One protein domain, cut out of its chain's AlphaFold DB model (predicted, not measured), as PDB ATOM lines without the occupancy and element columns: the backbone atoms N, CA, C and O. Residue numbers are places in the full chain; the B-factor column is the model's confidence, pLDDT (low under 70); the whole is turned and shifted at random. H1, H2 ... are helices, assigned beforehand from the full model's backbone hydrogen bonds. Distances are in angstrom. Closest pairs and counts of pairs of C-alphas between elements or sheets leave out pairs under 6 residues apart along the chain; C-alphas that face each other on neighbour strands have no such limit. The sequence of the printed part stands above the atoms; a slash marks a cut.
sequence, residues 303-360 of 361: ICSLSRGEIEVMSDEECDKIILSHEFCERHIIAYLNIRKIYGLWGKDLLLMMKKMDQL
ATOM      1  N   ILE A 303      35.259 -10.307 101.071       80.81
ATOM      2  CA  ILE A 303      34.165 -10.878 100.272       80.81
ATOM      3  C   ILE A 303      33.403 -11.962 101.046       80.81
ATOM      4  O   ILE A 303      32.174 -12.025 100.978       80.81
ATOM      5  N   CYS A 304      34.092 -12.792 101.835       78.88
ATOM      6  CA  CYS A 304      33.426 -13.750 102.721       78.88
ATOM      7  C   CYS A 304      32.547 -13.034 103.755       78.88
ATOM      8  O   CYS A 304      31.441 -13.503 104.013       78.88
ATOM      9  N   SER A 305      33.000 -11.894 104.294       78.06
ATOM     10  CA  SER A 305      32.251 -11.116 105.290       78.06
ATOM     11  C   SER A 305      31.071 -10.318 104.737       78.06
ATOM     12  O   SER A 305      30.232  -9.901 105.525       78.06
ATOM     13  N   LEU A 306      30.993 -10.108 103.422       80.19
ATOM     14  CA  LEU A 306      29.895  -9.379 102.787       80.19
ATOM     15  C   LEU A 306      28.832 -10.339 102.274       80.19
ATOM     16  O   LEU A 306      29.137 -11.337 101.626       80.19
ATOM     17  N   SER A 307      27.568 -10.032 102.514       82.44
ATOM     18  CA  SER A 307      26.437 -10.669 101.851       82.44
ATOM     19  C   SER A 307      26.286 -10.152 100.420       82.44
ATOM     20  O   SER A 307      26.744  -9.071 100.056       82.44
ATOM     21  N   ARG A 308      25.596 -10.928  99.581       84.00
ATOM     22  CA  ARG A 308      25.289 -10.504  98.211       84.00
ATOM     23  C   ARG A 308      24.468  -9.207  98.183       84.00
ATOM     24  O   ARG A 308      24.753  -8.345  97.364       84.00
ATOM     25  N   GLY A 309      23.505  -9.069  99.097       82.75
ATOM     26  CA  GLY A 309      22.680  -7.865  99.214       82.75
ATOM     27  C   GLY A 309      23.494  -6.629  99.596       82.75
ATOM     28  O   GLY A 309      23.247  -5.564  99.047       82.75
ATOM     29  N   GLU A 310      24.505  -6.780 100.460       85.88
ATOM     30  CA  GLU A 310      25.445  -5.694 100.771       85.88
ATOM     31  C   GLU A 310      26.207  -5.263  99.517       85.88
ATOM     32  O   GLU A 310      26.178  -4.087  99.181       85.88
ATOM     33  N   ILE A 311      26.782  -6.198  98.755       86.94
ATOM     34  CA  ILE A 311      27.495  -5.868  97.508       86.94
ATOM     35  C   ILE A 311      26.560  -5.165  96.509       86.94
ATOM     36  O   ILE A 311      26.957  -4.193  95.876       86.94
ATOM     37  N   GLU A 312      25.303  -5.607  96.384       87.69
ATOM     38  CA  GLU A 312      24.311  -5.026  95.467       87.69
ATOM     39  C   GLU A 312      23.924  -3.575  95.807       87.69
ATOM     40  O   GLU A 312      23.522  -2.842  94.900       87.69
ATOM     41  N   VAL A 313      24.100  -3.114  97.049       91.31
ATOM     42  CA  VAL A 313      23.821  -1.718  97.449       91.31
ATOM     43  C   VAL A 313      25.067  -0.837  97.558       91.31
ATOM     44  O   VAL A 313      24.931   0.373  97.714       91.31
ATOM     45  N   MET A 314      26.267  -1.409  97.431       91.44
ATOM     46  CA  MET A 314      27.520  -0.648  97.440       91.44
ATOM     47  C   MET A 314      27.684   0.202  96.180       91.44
ATOM     48  O   MET A 314      27.237  -0.176  95.088       91.44
ATOM     49  N   SER A 315      28.352   1.342  96.339       91.06
ATOM     50  CA  SER A 315      28.813   2.158  95.215       91.06
ATOM     51  C   SER A 315      29.967   1.475  94.472       91.06
ATOM     52  O   SER A 315      30.672   0.628  95.030       91.06
ATOM     53  N   ASP A 316      30.187   1.854  93.211       85.06
ATOM     54  CA  ASP A 316      31.287   1.307  92.408       85.06
ATOM     55  C   ASP A 316      32.656   1.641  93.021       85.06
ATOM     56  O   ASP A 316      33.527   0.780  93.089       85.06
ATOM     57  N   GLU A 317      32.815   2.839  93.592       86.50
ATOM     58  CA  GLU A 317      34.044   3.249  94.284       86.50
ATOM     59  C   GLU A 317      34.346   2.391  95.523       86.50
ATOM     60  O   GLU A 317      35.506   2.091  95.815       86.50
ATOM     61  N   GLU A 318      33.323   1.985  96.279       84.69
ATOM     62  CA  GLU A 318      33.500   1.071  97.412       84.69
ATOM     63  C   GLU A 318      33.830  -0.349  96.946       84.69
ATOM     64  O   GLU A 318      34.674  -1.016  97.551       84.69
ATOM     65  N   CYS A 319      33.212  -0.801  95.852       84.56
ATOM     66  CA  CYS A 319      33.520  -2.087  95.234       84.56
ATOM     67  C   CYS A 319      34.972  -2.132  94.740       84.56
ATOM     68  O   CYS A 319      35.695  -3.090  95.023       84.56
ATOM     69  N   ASP A 320      35.430  -1.072  94.080       79.31
ATOM     70  CA  ASP A 320      36.803  -0.953  93.596       79.31
ATOM     71  C   ASP A 320      37.802  -0.910  94.752       79.31
ATOM     72  O   ASP A 320      38.809  -1.615  94.714       79.31
ATOM     73  N   LYS A 321      37.502  -0.192  95.843       80.75
ATOM     74  CA  LYS A 321      38.333  -0.217  97.062       80.75
ATOM     75  C   LYS A 321      38.472  -1.621  97.641       80.75
ATOM     76  O   LYS A 321      39.555  -1.984  98.095       80.75
ATOM     77  N   ILE A 322      37.410  -2.427  97.627       79.88
ATOM     78  CA  ILE A 322      37.483  -3.821  98.081       79.88
ATOM     79  C   ILE A 322      38.325  -4.656  97.122       79.88
ATOM     80  O   ILE A 322      39.212  -5.374  97.584       79.88
ATOM     81  N   ILE A 323      38.098  -4.535  95.811       77.38
ATOM     82  CA  ILE A 323      38.869  -5.234  94.771       77.38
ATOM     83  C   ILE A 323      40.369  -4.946  94.897       77.38
ATOM     84  O   ILE A 323      41.183  -5.869  94.853       77.38
ATOM     85  N   LEU A 324      40.713  -3.676  95.103       70.00
ATOM     86  CA  LEU A 324      42.082  -3.176  95.209       70.00
ATOM     87  C   LEU A 324      42.709  -3.398  96.593       70.00
ATOM     88  O   LEU A 324      43.921  -3.280  96.735       70.00
ATOM     89  N   SER A 325      41.917  -3.732  97.619       69.69
ATOM     90  CA  SER A 325      42.453  -4.021  98.959       69.69
ATOM     91  C   SER A 325      43.194  -5.357  99.041       69.69
ATOM     92  O   SER A 325      43.993  -5.547  99.950       69.69
ATOM     93  N   HIS A 326      42.931  -6.283  98.111       57.62
ATOM     94  CA  HIS A 326      43.556  -7.611  98.037       57.62
ATOM     95  C   HIS A 326      43.451  -8.477  99.314       57.62
ATOM     96  O   HIS A 326      44.120  -9.503  99.429       57.62
ATOM     97  N   GLU A 327      42.558  -8.136 100.247       69.81
ATOM     98  CA  GLU A 327      42.253  -8.911 101.459       69.81
ATOM     99  C   GLU A 327      41.281 -10.069 101.153       69.81
ATOM    100  O   GLU A 327      40.140 -10.132 101.636       69.81
ATOM    101  N   PHE A 328      41.713 -10.992 100.294       69.88
ATOM    102  CA  PHE A 328      40.934 -12.152  99.860       69.88
ATOM    103  C   PHE A 328      41.511 -13.455 100.403       69.88
ATOM    104  O   PHE A 328      42.717 -13.593 100.564       69.88
ATOM    105  N   CYS A 329      40.648 -14.440 100.653       64.06
ATOM    106  CA  CYS A 329      41.110 -15.809 100.852       64.06
ATOM    107  C   CYS A 329      41.515 -16.427  99.505       64.06
ATOM    108  O   CYS A 329      41.057 -15.981  98.448       64.06
ATOM    109  N   GLU A 330      42.310 -17.497  99.547       55.97
ATOM    110  CA  GLU A 330      42.793 -18.252  98.379       55.97
ATOM    111  C   GLU A 330      41.695 -18.498  97.326       55.97
ATOM    112  O   GLU A 330      41.869 -18.215  96.140       55.97
ATOM    113  N   ARG A 331      40.509 -18.936  97.770       69.06
ATOM    114  CA  ARG A 331      39.361 -19.206  96.889       69.06
ATOM    115  C   ARG A 331      38.921 -17.975  96.104       69.06
ATOM    116  O   ARG A 331      38.680 -18.068  94.902       69.06
ATOM    117  N   HIS A 332      38.826 -16.830  96.772       78.44
ATOM    118  CA  HIS A 332      38.421 -15.585  96.137       78.44
ATOM    119  C   HIS A 332      39.538 -15.012  95.254       78.44
ATOM    120  O   HIS A 332      39.232 -14.420  94.230       78.44
ATOM    121  N   ILE A 333      40.818 -15.270  95.537       62.50
ATOM    122  CA  ILE A 333      41.916 -14.915  94.619       62.50
ATOM    123  C   ILE A 333      41.817 -15.721  93.316       62.50
ATOM    124  O   ILE A 333      41.881 -15.155  92.224       62.50
ATOM    125  N   ILE A 334      41.599 -17.035  93.413       62.97
ATOM    126  CA  ILE A 334      41.416 -17.900  92.239       62.97
ATOM    127  C   ILE A 334      40.174 -17.471  91.446       62.97
ATOM    128  O   ILE A 334      40.231 -17.360  90.218       62.97
ATOM    129  N   ALA A 335      39.061 -17.191  92.134       72.88
ATOM    130  CA  ALA A 335      37.840 -16.698  91.504       72.88
ATOM    131  C   ALA A 335      38.081 -15.363  90.788       72.88
ATOM    132  O   ALA A 335      37.708 -15.237  89.626       72.88
ATOM    133  N   TYR A 336      38.765 -14.409  91.431       77.00
ATOM    134  CA  TYR A 336      39.165 -13.145  90.815       77.00
ATOM    135  C   TYR A 336      39.922 -13.400  89.508       77.00
ATOM    136  O   TYR A 336      39.451 -13.002  88.450       77.00
ATOM    137  N   LEU A 337      41.036 -14.137  89.543       64.69
ATOM    138  CA  LEU A 337      41.877 -14.373  88.364       64.69
ATOM    139  C   LEU A 337      41.118 -15.072  87.227       64.69
ATOM    140  O   LEU A 337      41.227 -14.668  86.067       64.69
ATOM    141  N   ASN A 338      40.315 -16.085  87.551       67.00
ATOM    142  CA  ASN A 338      39.553 -16.833  86.555       67.00
ATOM    143  C   ASN A 338      38.421 -16.001  85.952       67.00
ATOM    144  O   ASN A 338      38.275 -15.971  84.732       67.00
ATOM    145  N   ILE A 339      37.643 -15.294  86.777       75.88
ATOM    146  CA  ILE A 339      36.532 -14.467  86.299       75.88
ATOM    147  C   ILE A 339      37.063 -13.336  85.416       75.88
ATOM    148  O   ILE A 339      36.512 -13.057  84.354       75.88
ATOM    149  N   ARG A 340      38.179 -12.732  85.822       76.50
ATOM    150  CA  ARG A 340      38.893 -11.704  85.064       76.50
ATOM    151  C   ARG A 340      39.368 -12.195  83.710       76.50
ATOM    152  O   ARG A 340      39.139 -11.529  82.707       76.50
ATOM    153  N   LYS A 341      40.004 -13.364  83.686       63.28
ATOM    154  CA  LYS A 341      40.539 -13.973  82.469       63.28
ATOM    155  C   LYS A 341      39.437 -14.421  81.504       63.28
ATOM    156  O   LYS A 341      39.602 -14.271  80.301       63.28
ATOM    157  N   ILE A 342      38.349 -14.994  82.019       67.75
ATOM    158  CA  ILE A 342      37.300 -15.629  81.204       67.75
ATOM    159  C   ILE A 342      36.219 -14.628  80.790       67.75
ATOM    160  O   ILE A 342      35.778 -14.644  79.646       67.75
ATOM    161  N   TYR A 343      35.781 -13.771  81.712       70.56
ATOM    162  CA  TYR A 343      34.614 -12.903  81.524       70.56
ATOM    163  C   TYR A 343      34.965 -11.414  81.452       70.56
ATOM    164  O   TYR A 343      34.092 -10.609  81.149       70.56
ATOM    165  N   GLY A 344      36.210 -11.028  81.753       72.31
ATOM    166  CA  GLY A 344      36.644  -9.632  81.686       72.31
ATOM    167  C   GLY A 344      35.897  -8.693  82.638       72.31
ATOM    168  O   GLY A 344      35.843  -7.501  82.362       72.31
ATOM    169  N   LEU A 345      35.302  -9.203  83.726       80.94
ATOM    170  CA  LEU A 345      34.485  -8.402  84.650       80.94
ATOM    171  C   LEU A 345      35.335  -7.467  85.532       80.94
ATOM    172  O   LEU A 345      36.486  -7.760  85.867       80.94
ATOM    173  N   TRP A 346      34.746  -6.344  85.945       81.12
ATOM    174  CA  TRP A 346      35.350  -5.330  86.822       81.12
ATOM    175  C   TRP A 346      34.334  -4.864  87.873       81.12
ATOM    176  O   TRP A 346      33.147  -5.171  87.762       81.12
ATOM    177  N   GLY A 347      34.811  -4.144  88.893       83.25
ATOM    178  CA  GLY A 347      33.964  -3.472  89.878       83.25
ATOM    179  C   GLY A 347      32.933  -4.386  90.543       83.25
ATOM    180  O   GLY A 347      33.201  -5.531  90.918       83.25
ATOM    181  N   LYS A 348      31.714  -3.880  90.675       91.19
ATOM    182  CA  LYS A 348      30.609  -4.558  91.355       91.19
ATOM    183  C   LYS A 348      30.265  -5.936  90.776       91.19
ATOM    184  O   LYS A 348      30.073  -6.890  91.533       91.19
ATOM    185  N   ASP A 349      30.262  -6.074  89.451       85.25
ATOM    186  CA  ASP A 349      29.929  -7.336  88.773       85.25
ATOM    187  C   ASP A 349      30.945  -8.440  89.075       85.25
ATOM    188  O   ASP A 349      30.590  -9.607  89.259       85.25
ATOM    189  N   LEU A 350      32.219  -8.063  89.192       85.81
ATOM    190  CA  LEU A 350      33.281  -8.975  89.588       85.81
ATOM    191  C   LEU A 350      33.079  -9.473  91.025       85.81
ATOM    192  O   LEU A 350      33.129 -10.681  91.255       85.81
ATOM    193  N   LEU A 351      32.784  -8.579  91.976       87.75
ATOM    194  CA  LEU A 351      32.536  -8.956  93.374       87.75
ATOM    195  C   LEU A 351      31.320  -9.875  93.527       87.75
ATOM    196  O   LEU A 351      31.381 -10.860  94.267       87.75
ATOM    197  N   LEU A 352      30.233  -9.601  92.801       88.12
ATOM    198  CA  LEU A 352      29.036 -10.446  92.815       88.12
ATOM    199  C   LEU A 352      29.315 -11.842  92.260       88.12
ATOM    200  O   LEU A 352      28.869 -12.840  92.829       88.12
ATOM    201  N   MET A 353      30.081 -11.931  91.172       82.56
ATOM    202  CA  MET A 353      30.445 -13.207  90.560       82.56
ATOM    203  C   MET A 353      31.392 -14.012  91.461       82.56
ATOM    204  O   MET A 353      31.203 -15.217  91.638       82.56
ATOM    205  N   MET A 354      32.352 -13.342  92.103       83.56
ATOM    206  CA  MET A 354      33.231 -13.938  93.109       83.56
ATOM    207  C   MET A 354      32.427 -14.481  94.299       83.56
ATOM    208  O   MET A 354      32.628 -15.628  94.692       83.56
ATOM    209  N   LYS A 355      31.451 -13.713  94.803       86.81
ATOM    210  CA  LYS A 355      30.563 -14.138  95.896       86.81
ATOM    211  C   LYS A 355      29.659 -15.308  95.506       86.81
ATOM    212  O   LYS A 355      29.381 -16.180  96.323       86.81
ATOM    213  N   LYS A 356      29.204 -15.350  94.254       81.31
ATOM    214  CA  LYS A 356      28.379 -16.442  93.725       81.31
ATOM    215  C   LYS A 356      29.160 -17.754  93.619       81.31
ATOM    216  O   LYS A 356      28.597 -18.810  93.883       81.31
ATOM    217  N   MET A 357      30.445 -17.699  93.262       68.06
ATOM    218  CA  MET A 357      31.302 -18.890  93.207       68.06
ATOM    219  C   MET A 357      31.551 -19.518  94.586       68.06
ATOM    220  O   MET A 357      31.742 -20.729  94.661       68.06
ATOM    221  N   ASP A 358      31.478 -18.732  95.664       62.84
ATOM    222  CA  ASP A 358      31.537 -19.221  97.052       62.84
ATOM    223  C   ASP A 358      30.309 -20.079  97.426       62.84
ATOM    224  O   ASP A 358      30.409 -20.995  98.234       62.84
ATOM    225  N   GLN A 359      29.152 -19.820  96.800       56.09
ATOM    226  CA  GLN A 359      27.863 -20.460  97.110       56.09
ATOM    227  C   GLN A 359      27.565 -21.729  96.292       56.09
ATOM    228  O   GLN A 359      26.552 -22.381  96.527       56.09
ATOM    229  N   LEU A 360      28.399 -22.082  95.309       50.44
ATOM    230  CA  LEU A 360      28.179 -23.224  94.407       50.44
ATOM    231  C   LEU A 360      28.765 -24.549  94.941       50.44
ATOM    232  O   LEU A 360      29.179 -25.407  94.157       50.44
TER     233      LEU A 360
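This is residues 303 to 360 of the 361 residues of an uncharacterized protein of Candidatus Bathyarchaeota archaeon (UniProt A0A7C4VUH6). The last helix, H4, is the core of a small rounded cluster of helices, with H1 side by side with it on one side and the longest helix, H3, crossing it on the other. H2 packs across the beginning of H4, at residues 347 to 351, and the link of residues 326 to 329 spans the distance from H2 to H3. The printed part has 58 residues, with four named helices in the order H1, H2, H3, H4 and no named strand; its class is all helix. It is compact, with a radius of gyration of the C-alphas of 10.2 A, and its C-alphas span 24 by 21 by 19 A.

The longest helix, H3, residues 330 to 343, touches H4, residues 347 to 358, and the closest C-alphas, those of Ala 335 and Met 354, are 5.6 A apart. These two run opposite ways at a steep tilt of 57 degrees. H4 is the hub, touching three helices. H1, residues 308 to 313, touches H4, with the C-alphas of Arg 308 and Leu 352 closest at 6.6 A. They run opposite ways at a shallow tilt of 12 degrees. H2, residues 316 to 325, touches H4 at residues 347 to 351 alone; the closest C-alphas, those of Asp 320 and Gly 347, are 5.3 A apart. H2 and H4 run the same way at a steep tilt of 60 degrees. H1 and H2 are close but not clearly touching, with the C-alphas of Ile 311 and Cys 319 closest at 7.5 A. H3 is apart from H1 and from H2. The helix packing is mostly crossed, but only just: one of the three touching pairs is at a shallow tilt. In H1, H2, H3 and H4 every O i to N i+4 pair is within hydrogen-bond range.

H3 has 14 residues and measures 19.5 A from C-alpha 330 at (42.793, -18.252, 98.379) to C-alpha 343. H4 has 12 residues and measures 17.5 A, ending with C-alpha 358 at (31.537, -19.221, 97.052). H2 has 10 residues and measures 14.0 A. H1 has 6 residues and measures 8.9 A, beginning with C-alpha 308 at (25.289, -10.504, 98.211).

The two C-alphas farthest apart, those of Glu 317 and Leu 360, are 27.1 A apart. The printed part runs from residue 303 to residue 360 and has no cut. The links from H1 to H2, from H2 to H3 and from H3 to H4 are tight. The mean pLDDT of the printed part is 76.8, and 17 residues are under 70: residues 325 to 331, 333 to 334, 337 to 338, 341 to 342 and 357 to 360.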